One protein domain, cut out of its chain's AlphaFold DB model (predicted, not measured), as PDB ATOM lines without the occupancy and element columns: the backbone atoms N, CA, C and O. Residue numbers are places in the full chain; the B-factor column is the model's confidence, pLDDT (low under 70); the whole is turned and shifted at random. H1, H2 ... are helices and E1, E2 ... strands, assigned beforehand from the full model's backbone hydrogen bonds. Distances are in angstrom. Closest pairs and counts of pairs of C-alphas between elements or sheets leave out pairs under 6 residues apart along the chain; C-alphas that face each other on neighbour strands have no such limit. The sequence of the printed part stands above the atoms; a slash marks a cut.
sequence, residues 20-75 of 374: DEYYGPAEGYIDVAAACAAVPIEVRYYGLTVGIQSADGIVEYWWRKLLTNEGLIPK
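AT A GLANCE: This is residues 20 to 75 of the 374 residues of an uncharacterized protein of Hymenobacter sp. 92R-1 (UniProt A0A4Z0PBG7). A small three-stranded antiparallel sheet makes one wall of this domain, with the helix H2 set slantwise over one face, mainly above the E1 side, and the other face bare. The very short H1, near E1, only grazes the sheet, and under half of the printed residues are in named elements. The printed part has 56 residues, with two named helices and then three named strands, in the order H1, H2, E1, E2, E3; the class is mixed, helices and strands, with 27 residues in named elements. The sheet runs E1, E2, E3 as a meander, each strand the antiparallel neighbour of the one before. The whole is compact and rounded, with a radius of gyration of the C-alphas of 10.1 A and spans of 26 by 20 by 16 A.

IN THESE COORDINATES: Begin with the sheet: find C-alpha 49 at (191.248, 151.492, 209.366), from which E1, residues 49 to 54, runs 15.5 A. E2, residues 57 to 63, goes 19.8 A to C-alpha 63 at (197.338, 150.942, 206.149). E3, residues 72 to 74, covers 7.0 A and ends at C-alpha 74 at (192.433, 157.605, 202.409). Go back to residues 32 to 38 for H2, 10.0 A long, and to residues 20 to 23 for H1, 5.3 A long.

HOW THE PARTS SIT: In the hairpin E1 and E2, at 144 degrees between directions, look for N 50 and O 61 at 2.8 A and N 59 and O 52 at 2.8 A, within hydrogen-bond range. In the hairpin E2 and E3, at 136 degrees, N 62 and O 73 are 3.0 A apart, also within range. E1 and E3 are the edge strands. H2 is on the sheet at a height of 9.1 A, over E1 and only just not over E2, on which 2 of its 7 C-alphas fall. On the local plane it stands at 47 degrees to E1, slantwise to the strands. The closest C-alphas of H2 and E1 are those of Val 32 and Ile 52, 6.9 A apart. H1 only grazes the sheet; its closest C-alpha pair with E1 is Asp 20 and Val 50, at 6.1 A. H1 and H2 are close but not clearly touching, with the C-alphas of Tyr 23 and Ala 38 the closest at 5.8 A. In H2 every O i to N i+4 pair is within hydrogen-bond range; H1 is too short for such a pair, and its 1 pair of O i and N i+3 is not within range.

THE WHOLE: The two C-alphas farthest apart are those of Glu 42 and Asp 56, at 30.6 A. The printed part has no cut. The link from E1 to E2 is tight, the other three are short, and no link is long. The mean pLDDT of the printed part is 89.8, and no printed residue is under 70.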
ATOM      1  N   ASP A  20     189.734 153.133 216.634       82.69
ATOM      2  CA  ASP A  20     189.489 154.495 217.100       82.69
ATOM      3  C   ASP A  20     188.860 154.531 218.500       82.69
ATOM      4  O   ASP A  20     189.084 155.477 219.240       82.69
ATOM      5  N   GLU A  21     188.149 153.482 218.918       83.31
ATOM      6  CA  GLU A  21     187.586 153.371 220.270       83.31
ATOM      7  C   GLU A  21     188.653 153.016 221.319       83.31
ATOM      8  O   GLU A  21     188.494 153.309 222.503       83.31
ATOM      9  N   TYR A  22     189.766 152.411 220.891       82.12
ATOM     10  CA  TYR A  22     190.875 152.039 221.773       82.12
ATOM     11  C   TYR A  22     191.978 153.097 221.842       82.12
ATOM     12  O   TYR A  22     192.589 153.271 222.895       82.12
ATOM     13  N   TYR A  23     192.257 153.775 220.726       84.50
ATOM     14  CA  TYR A  23     193.414 154.668 220.589       84.50
ATOM     15  C   TYR A  23     193.048 156.081 220.120       84.50
ATOM     16  O   TYR A  23     193.889 156.978 220.180       84.50
ATOM     17  N   GLY A  24     191.816 156.291 219.656       83.44
ATOM     18  CA  GLY A  24     191.384 157.539 219.047       83.44
ATOM     19  C   GLY A  24     190.568 158.429 219.983       83.44
ATOM     20  O   GLY A  24     189.948 157.962 220.939       83.44
ATOM     21  N   PRO A  25     190.548 159.746 219.727       83.06
ATOM     22  CA  PRO A  25     189.534 160.615 220.304       83.06
ATOM     23  C   PRO A  25     188.158 160.283 219.700       83.06
ATOM     24  O   PRO A  25     188.061 159.897 218.535       83.06
ATOM     25  N   ALA A  26     187.083 160.506 220.463       79.44
ATOM     26  CA  ALA A  26     185.709 160.216 220.027       79.44
ATOM     27  C   ALA A  26     185.296 160.940 218.728       79.44
ATOM     28  O   ALA A  26     184.372 160.510 218.046       79.44
ATOM     29  N   GLU A  27     185.984 162.031 218.381       83.69
ATOM     30  CA  GLU A  27     185.706 162.841 217.192       83.69
ATOM     31  C   GLU A  27     186.611 162.503 215.988       83.69
ATOM     32  O   GLU A  27     186.516 163.166 214.956       83.69
ATOM     33  N   GLY A  28     187.478 161.486 216.082       87.62
ATOM     34  CA  GLY A  28     188.460 161.136 215.047       87.62
ATOM     35  C   GLY A  28     189.750 161.969 215.108       87.62
ATOM     36  O   GLY A  28     189.819 163.015 215.754       87.62
ATOM     37  N   TYR A  29     190.815 161.493 214.460       93.56
ATOM     38  CA  TYR A  29     192.123 162.159 214.494       93.56
ATOM     39  C   TYR A  29     192.139 163.426 213.639       93.56
ATOM     40  O   TYR A  29     191.559 163.445 212.562       93.56
ATOM     41  N   ILE A  30     192.855 164.468 214.061       93.00
ATOM     42  CA  ILE A  30     192.927 165.733 213.306       93.00
ATOM     43  C   ILE A  30     193.724 165.626 211.994       93.00
ATOM     44  O   ILE A  30     193.499 166.407 211.076       93.00
ATOM     45  N   ASP A  31     194.658 164.674 211.906       93.50
ATOM     46  CA  ASP A  31     195.446 164.376 210.710       93.50
ATOM     47  C   ASP A  31     196.087 162.969 210.784       93.50
ATOM     48  O   ASP A  31     195.963 162.236 211.772       93.50
ATOM     49  N   VAL A  32     196.794 162.585 209.714       92.94
ATOM     50  CA  VAL A  32     197.515 161.301 209.585       92.94
ATOM     51  C   VAL A  32     198.621 161.150 210.631       92.94
ATOM     52  O   VAL A  32     198.867 160.040 211.111       92.94
ATOM     53  N   ALA A  33     199.299 162.239 210.991       93.38
ATOM     54  CA  ALA A  33     200.404 162.196 211.941       93.38
ATOM     55  C   ALA A  33     199.895 161.923 213.360       93.38
ATOM     56  O   ALA A  33     200.472 161.087 214.054       93.38
ATOM     57  N   ALA A  34     198.785 162.549 213.757       93.00
ATOM     58  CA  ALA A  34     198.096 162.308 215.017       93.00
ATOM     59  C   ALA A  34     197.591 160.862 215.110       93.00
ATOM     60  O   ALA A  34     197.837 160.199 216.117       93.00
ATOM     61  N   ALA A  35     196.979 160.339 214.040       93.06
ATOM     62  CA  ALA A  35     196.540 158.943 213.981       93.06
ATOM     63  C   ALA A  35     197.712 157.964 214.151       93.06
ATOM     64  O   ALA A  35     197.650 157.016 214.935       93.06
ATOM     65  N   CYS A  36     198.827 158.218 213.467       92.44
ATOM     66  CA  CYS A  36     200.016 157.386 213.593       92.44
ATOM     67  C   CYS A  36     200.752 157.581 214.931       92.44
ATOM     68  O   CYS A  36     201.429 156.672 215.392       92.44
ATOM     69  N   ALA A  37     200.669 158.731 215.587       93.19
ATOM     70  CA  ALA A  37     201.251 158.880 216.920       93.19
ATOM     71  C   ALA A  37     200.444 158.101 217.972       93.19
ATOM     72  O   ALA A  37     201.023 157.526 218.891       93.19
ATOM     73  N   ALA A  38     199.118 158.072 217.816       93.38
ATOM     74  CA  ALA A  38     198.203 157.457 218.767       93.38
ATOM     75  C   ALA A  38     198.098 155.932 218.627       93.38
ATOM     76  O   ALA A  38     197.999 155.247 219.641       93.38
ATOM     77  N   VAL A  39     198.147 155.393 217.401       93.12
ATOM     78  CA  VAL A  39     198.087 153.943 217.147       93.12
ATOM     79  C   VAL A  39     199.507 153.355 217.105       93.12
ATOM     80  O   VAL A  39     200.222 153.589 216.119       93.12
ATOM     81  N   PRO A  40     199.937 152.569 218.116       93.50
ATOM     82  CA  PRO A  40     201.280 151.985 218.152       93.50
ATOM     83  C   PRO A  40     201.556 151.104 216.929       93.50
ATOM     84  O   PRO A  40     200.648 150.457 216.406       93.50
ATOM     85  N   ILE A  41     202.797 151.071 216.436       92.38
ATOM     86  CA  ILE A  41     203.126 150.325 215.208       92.38
ATOM     87  C   ILE A  41     202.894 148.815 215.364       92.38
ATOM     88  O   ILE A  41     202.571 148.142 214.392       92.38
ATOM     89  N   GLU A  42     202.987 148.301 216.589       91.69
ATOM     90  CA  GLU A  42     202.843 146.888 216.943       91.69
ATOM     91  C   GLU A  42     201.410 146.370 216.777       91.69
ATOM     92  O   GLU A  42     201.211 145.165 216.643       91.69
ATOM     93  N   VAL A  43     200.416 147.265 216.784       89.56
ATOM     94  CA  VAL A  43     199.003 146.907 216.572       89.56
ATOM     95  C   VAL A  43     198.526 147.206 215.153       89.56
ATOM     96  O   VAL A  43     197.395 146.870 214.802       89.56
ATOM     97  N   ARG A  44     199.372 147.816 214.314       93.19
ATOM     98  CA  ARG A  44     199.037 148.076 212.913       93.19
ATOM     99  C   ARG A  44     199.151 146.796 212.101       93.19
ATOM    100  O   ARG A  44     200.120 146.052 212.210       93.19
ATOM    101  N   TYR A  45     198.190 146.583 211.213       88.94
ATOM    102  CA  TYR A  45     198.225 145.519 210.216       88.94
ATOM    103  C   TYR A  45     197.626 146.016 208.903       88.94
ATOM    104  O   TYR A  45     196.901 147.014 208.872       88.94
ATOM    105  N   TYR A  46     197.939 145.327 207.804       88.81
ATOM    106  CA  TYR A  46     197.384 145.685 206.505       88.81
ATOM    107  C   TYR A  46     195.866 145.542 206.517       88.81
ATOM    108  O   TYR A  46     195.343 144.471 206.814       88.81
ATOM    109  N   GLY A  47     195.174 146.630 206.200       86.88
ATOM    110  CA  GLY A  47     193.718 146.693 206.248       86.88
ATOM    111  C   GLY A  47     193.134 147.327 207.511       86.88
ATOM    112  O   GLY A  47     191.937 147.602 207.517       86.88
ATOM    113  N   LEU A  48     193.940 147.613 208.542       90.19
ATOM    114  CA  LEU A  48     193.482 148.363 209.716       90.19
ATOM    115  C   LEU A  48     193.055 149.780 209.299       90.19
ATOM    116  O   LEU A  48     193.815 150.470 208.617       90.19
ATOM    117  N   THR A  49     191.859 150.200 209.718       91.62
ATOM    118  CA  THR A  49     191.248 151.492 209.366       91.62
ATOM    119  C   THR A  49     191.219 152.457 210.547       91.62
ATOM    120  O   THR A  49     190.936 152.011 211.651       91.62
ATOM    121  N   VAL A  50     191.413 153.758 210.317       93.19
ATOM    122  CA  VAL A  50     191.224 154.844 211.305       93.19
ATOM    123  C   VAL A  50     190.414 155.990 210.704       93.19
ATOM    124  O   VAL A  50     190.529 156.266 209.508       93.19
ATOM    125  N   GLY A  51     189.623 156.684 211.518       93.12
ATOM    126  CA  GLY A  51     188.892 157.888 211.123       93.12
ATOM    127  C   GLY A  51     189.707 159.172 211.307       93.12
ATOM    128  O   GLY A  51     190.121 159.493 212.419       93.12
ATOM    129  N   ILE A  52     189.903 159.944 210.233       93.19
ATOM    130  CA  ILE A  52     190.601 161.241 210.263       93.19
ATOM    131  C   ILE A  52     189.630 162.364 209.882       93.19
ATOM    132  O   ILE A  52     188.941 162.275 208.866       93.19
ATOM    133  N   GLN A  53     189.575 163.423 210.687       93.00
ATOM    134  CA  GLN A  53     188.766 164.613 210.454       93.00
ATOM    135  C   GLN A  53     189.190 165.330 209.168       93.00
ATOM    136  O   GLN A  53     190.367 165.566 208.903       93.00
ATOM    137  N   SER A  54     188.197 165.719 208.379       90.06
ATOM    138  CA  SER A  54     188.331 166.578 207.207       90.06
ATOM    139  C   SER A  54     187.262 167.672 207.246       90.06
ATOM    140  O   SER A  54     186.348 167.625 208.070       90.06
ATOM    141  N   ALA A  55     187.344 168.644 206.333       90.06
ATOM    142  CA  ALA A  55     186.337 169.702 206.218       90.06
ATOM    143  C   ALA A  55     184.913 169.162 205.964       90.06
ATOM    144  O   ALA A  55     183.942 169.807 206.354       90.06
ATOM    145  N   ASP A  56     184.800 167.969 205.369       88.94
ATOM    146  CA  ASP A  56     183.536 167.343 204.968       88.94
ATOM    147  C   ASP A  56     183.084 166.218 205.928       88.94
ATOM    148  O   ASP A  56     182.127 165.499 205.643       88.94
ATOM    149  N   GLY A  57     183.764 166.048 207.072       90.56
ATOM    150  CA  GLY A  57     183.504 164.993 208.060       90.56
ATOM    151  C   GLY A  57     184.681 164.033 208.253       90.56
ATOM    152  O   GLY A  57     185.802 164.312 207.828       90.56
ATOM    153  N   ILE A  58     184.448 162.899 208.919       89.31
ATOM    154  CA  ILE A  58     185.483 161.878 209.152       89.31
ATOM    155  C   ILE A  58     185.674 161.043 207.880       89.31
ATOM    156  O   ILE A  58     184.733 160.428 207.381       89.31
ATOM    157  N   VAL A  59     186.907 160.990 207.379       90.81
ATOM    158  CA  VAL A  59     187.318 160.139 206.259       90.81
ATOM    159  C   VAL A  59     188.040 158.913 206.814       90.81
ATOM    160  O   VAL A  59     188.955 159.047 207.626       90.81
ATOM    161  N   GLU A  60     187.657 157.715 206.370       92.12
ATOM    162  CA  GLU A  60     188.387 156.490 206.713       92.12
ATOM    163  C   GLU A  60     189.724 156.436 205.966       92.12
ATOM    164  O   GLU A  60     189.778 156.542 204.739       92.12
ATOM    165  N   TYR A  61     190.806 156.213 206.702       92.88
ATOM    166  CA  TYR A  61     192.127 155.886 206.178       92.88
ATOM    167  C   TYR A  61     192.475 154.452 206.551       92.88
ATOM    168  O   TYR A  61     191.953 153.923 207.526       92.88
ATOM    169  N   TRP A  62     193.370 153.818 205.801       93.00
ATOM    170  CA  TRP A  62     193.834 152.463 206.104       93.00
ATOM    171  C   TRP A  62     195.295 152.236 205.725       93.00
ATOM    172  O   TRP A  62     195.799 152.818 204.759       93.00
ATOM    173  N   TRP A  63     195.979 151.373 206.481       92.38
ATOM    174  CA  TRP A  63     197.338 150.942 206.149       92.38
ATOM    175  C   TRP A  63     197.289 149.902 205.029       92.38
ATOM    176  O   TRP A  63     197.061 148.719 205.274       92.38
ATOM    177  N   ARG A  64     197.480 150.333 203.776       86.06
ATOM    178  CA  ARG A  64     197.301 149.449 202.605       86.06
ATOM    179  C   ARG A  64     198.527 148.592 202.287       86.06
ATOM    180  O   ARG A  64     198.381 147.434 201.914       86.06
ATOM    181  N   LYS A  65     199.728 149.179 202.339       83.38
ATOM    182  CA  LYS A  65     200.974 148.531 201.864       83.38
ATOM    183  C   LYS A  65     202.202 148.764 202.738       83.38
ATOM    184  O   LYS A  65     203.161 148.013 202.616       83.38
ATOM    185  N   LEU A  66     202.183 149.772 203.608       87.94
ATOM    186  CA  LEU A  66     203.227 150.041 204.599       87.94
ATOM    187  C   LEU A  66     202.547 150.326 205.942       87.94
ATOM    188  O   LEU A  66     201.444 150.860 205.945       87.94
ATOM    189  N   LEU A  67     203.183 149.984 207.065       89.44
ATOM    190  CA  LEU A  67     202.662 150.279 208.415       89.44
ATOM    191  C   LEU A  67     203.172 151.626 208.968       89.44
ATOM    192  O   LEU A  67     202.936 151.962 210.127       89.44
ATOM    193  N   THR A  68     203.883 152.405 208.148       90.56
ATOM    194  CA  THR A  68     204.387 153.753 208.458       90.56
ATOM    195  C   THR A  68     203.325 154.823 208.179       90.56
ATOM    196  O   THR A  68     202.249 154.521 207.663       90.56
ATOM    197  N   ASN A  69     203.625 156.088 208.491       89.12
ATOM    198  CA  ASN A  69     202.729 157.219 208.213       89.12
ATOM    199  C   ASN A  69     202.413 157.347 206.715       89.12
ATOM    200  O   ASN A  69     201.283 157.633 206.346       89.12
ATOM    201  N   GLU A  70     203.392 157.066 205.855       88.25
ATOM    202  CA  GLU A  70     203.240 157.088 204.392       88.25
ATOM    203  C   GLU A  70     202.303 155.989 203.874       88.25
ATOM    204  O   GLU A  70     201.747 156.094 202.782       88.25
ATOM    205  N   GLY A  71     202.133 154.914 204.646       88.00
ATOM    206  CA  GLY A  71     201.260 153.802 204.295       88.00
ATOM    207  C   GLY A  71     199.793 154.018 204.645       88.00
ATOM    208  O   GLY A  71     198.957 153.249 204.161       88.00
ATOM    209  N   LEU A  72     199.494 155.032 205.465       93.19
ATOM    210  CA  LEU A  72     198.141 155.387 205.868       93.19
ATOM    211  C   LEU A  72     197.529 156.327 204.825       93.19
ATOM    212  O   LEU A  72     197.817 157.520 204.788       93.19
ATOM    213  N   ILE A  73     196.686 155.770 203.958       91.50
ATOM    214  CA  ILE A  73     196.097 156.484 202.818       91.50
ATOM    215  C   ILE A  73     194.568 156.523 202.931       91.50
ATOM    216  O   ILE A  73     193.994 155.611 203.536       91.50
ATOM    217  N   PRO A  74     193.887 157.531 202.354       91.44
ATOM    218  CA  PRO A  74     192.433 157.605 202.409       91.44
ATOM    219  C   PRO A  74     191.806 156.429 201.653       91.44
ATOM    220  O   PRO A  74     192.275 156.018 200.586       91.44
ATOM    221  N   LYS A  75     190.720 155.885 202.195       87.81
ATOM    222  CA  LYS A  75     189.923 154.823 201.581       87.81
ATOM    223  C   LYS A  75     188.972 155.453 200.565       87.81
ATOM    224  O   LYS A  75     187.806 155.711 200.834       87.81
TER     225      LYS A  75